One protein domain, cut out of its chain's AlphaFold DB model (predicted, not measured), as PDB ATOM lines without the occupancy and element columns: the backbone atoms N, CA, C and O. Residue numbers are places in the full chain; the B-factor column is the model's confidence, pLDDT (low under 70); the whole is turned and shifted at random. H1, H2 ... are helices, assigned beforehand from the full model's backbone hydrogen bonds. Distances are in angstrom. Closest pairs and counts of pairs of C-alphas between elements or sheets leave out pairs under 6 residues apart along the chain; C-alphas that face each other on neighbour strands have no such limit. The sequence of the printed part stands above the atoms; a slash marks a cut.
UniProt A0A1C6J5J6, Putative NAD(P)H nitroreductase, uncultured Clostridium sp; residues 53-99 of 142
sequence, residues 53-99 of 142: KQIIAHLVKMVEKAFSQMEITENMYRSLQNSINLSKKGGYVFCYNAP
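AT A GLANCE: This is residues 53 to 99 of the 142 residues of the protein "Putative NAD(P)H nitroreductase" of uncultured Clostridium sp (UniProt A0A1C6J5J6). A long helix, H1, meets the shorter H2 near its last residues in an L-shaped corner, and the stretch after H2, residues 90 to 99, folds back along H1 toward its first residue. The link between the helices swings out as a loop, and residues 74 to 79 stick out at that end. The printed part has 47 residues with two named helices, H1 then H2, and no named strand: all helix. It is only just compact, close to loose, with a radius of gyration of the C-alphas of 11.1 A, a rod spanning 36 by 18 by 14 A.

IN THESE COORDINATES: H1, residues 53 to 68, is 22.3 A long and begins at C-alpha 53 (269.054, 316.074, 338.098). H2, residues 78 to 89, is 16.6 A long and ends at C-alpha 89 (275.115, 330.874, 321.891).

HOW THE PARTS SIT: H1 touches H2 with residues 64 to 68 alone; the closest C-alphas, those of Ser 68 and Lys 88, are 4.3 A apart. Their lines stand about perpendicular, at 79 degrees. In H1 and H2 every O i to N i+4 pair is within hydrogen-bond range.

THE WHOLE: The two C-alphas farthest apart, those of Lys 53 and Glu 74, are 35.7 A apart; those of Lys 53 and Pro 99 are 7.4 A apart. The printed part has no cut, and the link of 9 residues from H1 to H2 is short. No printed residue is under 70 in pLDDT.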
ATOM      1  N   LYS A  53     269.320 315.169 339.229       96.06
ATOM      2  CA  LYS A  53     269.054 316.074 338.098       96.06
ATOM      3  C   LYS A  53     269.516 317.511 338.374       96.06
ATOM      4  O   LYS A  53     270.010 318.170 337.463       96.06
ATOM      5  N   GLN A  54     269.407 317.993 339.614       98.00
ATOM      6  CA  GLN A  54     269.836 319.342 339.993       98.00
ATOM      7  C   GLN A  54     271.365 319.479 339.971       98.00
ATOM      8  O   GLN A  54     271.874 320.480 339.470       98.00
ATOM      9  N   ILE A  55     272.099 318.468 340.446       98.12
ATOM     10  CA  ILE A  55     273.570 318.444 340.386       98.12
ATOM     11  C   ILE A  55     274.039 318.405 338.927       98.12
ATOM     12  O   ILE A  55     274.900 319.195 338.544       98.12
ATOM     13  N   ILE A  56     273.444 317.550 338.087       97.88
ATOM     14  CA  ILE A  56     273.786 317.485 336.656       97.88
ATOM     15  C   ILE A  56     273.501 318.829 335.973       97.88
ATOM     16  O   ILE A  56     274.360 319.348 335.259       97.88
ATOM     17  N   ALA A  57     272.336 319.434 336.223       97.81
ATOM     18  CA  ALA A  57     271.984 320.740 335.667       97.81
ATOM     19  C   ALA A  57     272.966 321.841 336.105       97.81
ATOM     20  O   ALA A  57     273.349 322.688 335.295       97.81
ATOM     21  N   HIS A  58     273.419 321.805 337.362       98.12
ATOM     22  CA  HIS A  58     274.442 322.718 337.866       98.12
ATOM     23  C   HIS A  58     275.765 322.541 337.103       98.12
ATOM     24  O   HIS A  58     276.318 323.522 336.603       98.12
ATOM     25  N   LEU A  59     276.252 321.303 336.952       98.06
ATOM     26  CA  LEU A  59     277.483 321.009 336.208       98.06
ATOM     27  C   LEU A  59     277.393 321.472 334.749       98.06
ATOM     28  O   LEU A  59     278.337 322.067 334.231       98.06
ATOM     29  N   VAL A  60     276.248 321.260 334.095       98.25
ATOM     30  CA  VAL A  60     275.992 321.741 332.728       98.25
ATOM     31  C   VAL A  60     276.160 323.255 332.643       98.25
ATOM     32  O   VAL A  60     276.870 323.739 331.764       98.25
ATOM     33  N   LYS A  61     275.577 324.002 333.588       98.19
ATOM     34  CA  LYS A  61     275.695 325.466 333.631       98.19
ATOM     35  C   LYS A  61     277.126 325.935 333.879       98.19
ATOM     36  O   LYS A  61     277.551 326.915 333.272       98.19
ATOM     37  N   MET A  62     277.879 325.238 334.730       98.06
ATOM     38  CA  MET A  62     279.292 325.551 334.967       98.06
ATOM     39  C   MET A  62     280.142 325.351 333.709       98.06
ATOM     40  O   MET A  62     280.912 326.241 333.353       98.06
ATOM     41  N   VAL A  63     279.976 324.218 333.019       97.88
ATOM     42  CA  VAL A  63     280.718 323.906 331.786       97.88
ATOM     43  C   VAL A  63     280.368 324.890 330.672       97.88
ATOM     44  O   VAL A  63     281.267 325.440 330.043       97.88
ATOM     45  N   GLU A  64     279.078 325.159 330.457       98.06
ATOM     46  CA  GLU A  64     278.608 326.157 329.489       98.06
ATOM     47  C   GLU A  64     279.228 327.532 329.766       98.06
ATOM     48  O   GLU A  64     279.796 328.153 328.867       98.06
ATOM     49  N   LYS A  65     279.198 327.990 331.023       98.06
ATOM     50  CA  LYS A  65     279.809 329.266 331.405       98.06
ATOM     51  C   LYS A  65     281.308 329.277 331.110       98.06
ATOM     52  O   LYS A  65     281.774 330.212 330.462       98.06
ATOM     53  N   ALA A  66     282.046 328.252 331.532       97.56
ATOM     54  CA  ALA A  66     283.488 328.171 331.308       97.56
ATOM     55  C   ALA A  66     283.830 328.205 329.811       97.56
ATOM     56  O   ALA A  66     284.663 328.996 329.381       97.56
ATOM     57  N   PHE A  67     283.136 327.411 328.995       97.12
ATOM     58  CA  PHE A  67     283.387 327.342 327.555       97.12
ATOM     59  C   PHE A  67     282.948 328.604 326.810       97.12
ATOM     60  O   PHE A  67     283.595 328.979 325.837       97.12
ATOM     61  N   SER A  68     281.898 329.296 327.264       97.69
ATOM     62  CA  SER A  68     281.473 330.575 326.671       97.69
ATOM     63  C   SER A  68     282.542 331.671 326.776       97.69
ATOM     64  O   SER A  68     282.562 332.592 325.963       97.69
ATOM     65  N   GLN A  69     283.449 331.546 327.750       97.44
ATOM     66  CA  GLN A  69     284.538 332.488 328.015       97.44
ATOM     67  C   GLN A  69     285.851 332.101 327.319       97.44
ATOM     68  O   GLN A  69     286.830 332.837 327.413       97.44
ATOM     69  N   MET A  70     285.900 330.952 326.638       96.31
ATOM     70  CA  MET A  70     287.090 330.504 325.918       96.31
ATOM     71  C   MET A  70     287.167 331.118 324.519       96.31
ATOM     72  O   MET A  70     286.157 331.287 323.830       96.31
ATOM     73  N   GLU A  71     288.395 331.354 324.061       96.44
ATOM     74  CA  GLU A  71     288.681 331.730 322.680       96.44
ATOM     75  C   GLU A  71     289.128 330.526 321.852       96.44
ATOM     76  O   GLU A  71     289.829 329.630 322.328       96.44
ATOM     77  N   ILE A  72     288.683 330.496 320.596       96.06
ATOM     78  CA  ILE A  72     289.033 329.435 319.655       96.06
ATOM     79  C   ILE A  72     290.422 329.726 319.092       96.06
ATOM     80  O   ILE A  72     290.686 330.820 318.604       96.06
ATOM     81  N   THR A  73     291.296 328.722 319.133       94.75
ATOM     82  CA  THR A  73     292.648 328.783 318.567       94.75
ATOM     83  C   THR A  73     292.761 327.881 317.338       94.75
ATOM     84  O   THR A  73     292.003 326.921 317.190       94.75
ATOM     85  N   GLU A  74     293.719 328.178 316.457       91.19
ATOM     86  CA  GLU A  74     293.888 327.518 315.150       91.19
ATOM     87  C   GLU A  74     294.009 325.985 315.252       91.19
ATOM     88  O   GLU A  74     293.385 325.257 314.485       91.19
ATOM     89  N   ASN A  75     294.724 325.486 316.266       93.19
ATOM     90  CA  ASN A  75     294.988 324.054 316.457       93.19
ATOM     91  C   ASN A  75     293.963 323.340 317.356       93.19
ATOM     92  O   ASN A  75     294.155 322.185 317.746       93.19
ATOM     93  N   MET A  76     292.874 324.010 317.729       94.00
ATOM     94  CA  MET A  76     291.846 323.413 318.571       94.00
ATOM     95  C   MET A  76     291.048 322.364 317.788       94.00
ATOM     96  O   MET A  76     290.549 322.642 316.702       94.00
ATOM     97  N   TYR A  77     290.847 321.160 318.329       92.31
ATOM     98  CA  TYR A  77     290.066 320.140 317.621       92.31
ATOM     99  C   TYR A  77     288.595 320.563 317.435       92.31
ATOM    100  O   TYR A  77     287.963 321.132 318.330       92.31
ATOM    101  N   ARG A  78     288.015 320.223 316.275       93.50
ATOM    102  CA  ARG A  78     286.696 320.704 315.807       93.50
ATOM    103  C   ARG A  78     285.556 320.564 316.823       93.50
ATOM    104  O   ARG A  78     284.695 321.431 316.917       93.50
ATOM    105  N   SER A  79     285.519 319.468 317.579       91.56
ATOM    106  CA  SER A  79     284.442 319.222 318.548       91.56
ATOM    107  C   SER A  79     284.507 320.168 319.762       91.56
ATOM    108  O   SER A  79     283.460 320.603 320.247       91.56
ATOM    109  N   LEU A  80     285.703 320.587 320.198       93.81
ATOM    110  CA  LEU A  80     285.830 321.628 321.223       93.81
ATOM    111  C   LEU A  80     285.429 322.997 320.680       93.81
ATOM    112  O   LEU A  80     284.652 323.682 321.336       93.81
ATOM    113  N   GLN A  81     285.848 323.347 319.458       95.69
ATOM    114  CA  GLN A  81     285.403 324.588 318.809       95.69
ATOM    115  C   GLN A  81     283.868 324.666 318.748       95.69
ATOM    116  O   GLN A  81     283.269 325.681 319.100       95.69
ATOM    117  N   ASN A  82     283.212 323.564 318.366       94.81
ATOM    118  CA  ASN A  82     281.752 323.467 318.365       94.81
ATOM    119  C   ASN A  82     281.160 323.640 319.770       94.81
ATOM    120  O   ASN A  82     280.160 324.334 319.922       94.81
ATOM    121  N   SER A  83     281.770 323.031 320.788       96.06
ATOM    122  CA  SER A  83     281.314 323.138 322.179       96.06
ATOM    123  C   SER A  83     281.416 324.578 322.699       96.06
ATOM    124  O   SER A  83     280.474 325.064 323.321       96.06
ATOM    125  N   ILE A  84     282.501 325.292 322.375       97.06
ATOM    126  CA  ILE A  84     282.683 326.721 322.684       97.06
ATOM    127  C   ILE A  84     281.629 327.565 321.967       97.06
ATOM    128  O   ILE A  84     280.926 328.344 322.605       97.06
ATOM    129  N   ASN A  85     281.455 327.377 320.656       97.12
ATOM    130  CA  ASN A  85     280.474 328.129 319.872       97.12
ATOM    131  C   ASN A  85     279.036 327.915 320.366       97.12
ATOM    132  O   ASN A  85     278.266 328.871 320.446       97.12
ATOM    133  N   LEU A  86     278.664 326.678 320.708       96.94
ATOM    134  CA  LEU A  86     277.359 326.377 321.303       96.94
ATOM    135  C   LEU A  86     277.216 327.017 322.686       96.94
ATOM    136  O   LEU A  86     276.166 327.571 322.984       96.94
ATOM    137  N   SER A  87     278.276 327.011 323.494       97.75
ATOM    138  CA  SER A  87     278.266 327.647 324.816       97.75
ATOM    139  C   SER A  87     278.130 329.170 324.731       97.75
ATOM    140  O   SER A  87     277.373 329.752 325.498       97.75
ATOM    141  N   LYS A  88     278.788 329.820 323.756       98.12
ATOM    142  CA  LYS A  88     278.630 331.260 323.469       98.12
ATOM    143  C   LYS A  88     277.203 331.612 323.023       98.12
ATOM    144  O   LYS A  88     276.716 332.690 323.344       98.12
ATOM    145  N   LYS A  89     276.527 330.712 322.297       97.44
ATOM    146  CA  LYS A  89     275.115 330.874 321.891       97.44
ATOM    147  C   LYS A  89     274.121 330.592 323.025       97.44
ATOM    148  O   LYS A  89     273.022 331.139 323.002       97.44
ATOM    149  N   GLY A  90     274.504 329.757 323.988       96.06
ATOM    150  CA  GLY A  90     273.649 329.281 325.070       96.06
ATOM    151  C   GLY A  90     272.853 328.018 324.712       96.06
ATOM    152  O   GLY A  90     272.598 327.711 323.547       96.06
ATOM    153  N   GLY A  91     272.460 327.274 325.744       93.50
ATOM    154  CA  GLY A  91     271.790 325.977 325.650       93.50
ATOM    155  C   GLY A  91     272.737 324.783 325.486       93.50
ATOM    156  O   GLY A  91     272.283 323.704 325.103       93.50
ATOM    157  N   TYR A  92     274.040 324.933 325.742       97.38
ATOM    158  CA  TYR A  92     274.989 323.829 325.592       97.38
ATOM    159  C   TYR A  92     274.844 322.810 326.728       97.38
ATOM    160  O   TYR A  92     275.067 323.121 327.895       97.38
ATOM    161  N   VAL A  93     274.519 321.562 326.373       97.38
ATOM    162  CA  VAL A  93     274.426 320.434 327.310       97.38
ATOM    163  C   VAL A  93     275.459 319.378 326.937       97.38
ATOM    164  O   VAL A  93     275.245 318.566 326.037       97.38
ATOM    165  N   PHE A  94     276.589 319.376 327.641       97.06
ATOM    166  CA  PHE A  94     277.720 318.506 327.307       97.06
ATOM    167  C   PHE A  94     277.416 317.006 327.463       97.06
ATOM    168  O   PHE A  94     278.009 316.189 326.762       97.06
ATOM    169  N   CYS A  95     276.483 316.645 328.350       97.00
ATOM    170  CA  CYS A  95     276.080 315.268 328.647       97.00
ATOM    171  C   CYS A  95     274.807 314.809 327.906       97.00
ATOM    172  O   CYS A  95     274.260 313.759 328.229       97.00
ATOM    173  N   TYR A  96     274.313 315.579 326.926       97.31
ATOM    174  CA  TYR A  96     273.165 315.224 326.073       97.31
ATOM    175  C   TYR A  96     271.870 314.843 326.821       97.31
ATOM    176  O   TYR A  96     271.072 314.057 326.312       97.31
ATOM    177  N   ASN A  97     271.654 315.408 328.012       96.75
ATOM    178  CA  ASN A  97     270.524 315.088 328.895       96.75
ATOM    179  C   ASN A  97     270.471 313.611 329.336       96.75
ATOM    180  O   ASN A  97     269.387 313.088 329.584       96.75
ATOM    181  N   ALA A  98     271.618 312.927 329.427       97.94
ATOM    182  CA  ALA A  98     271.671 311.591 330.014       97.94
ATOM    183  C   ALA A  98     271.137 311.610 331.466       97.94
ATOM    184  O   ALA A  98     271.494 312.518 332.224       97.94
ATOM    185  N   PRO A  99     270.321 310.619 331.883       97.12
ATOM    186  CA  PRO A  99     269.764 310.559 333.239       97.12
ATOM    187  C   PRO A  99     270.816 310.234 334.311       97.12
ATOM    188  O   PRO A  99     270.570 310.435 335.498       97.12
TER     189      PRO A  99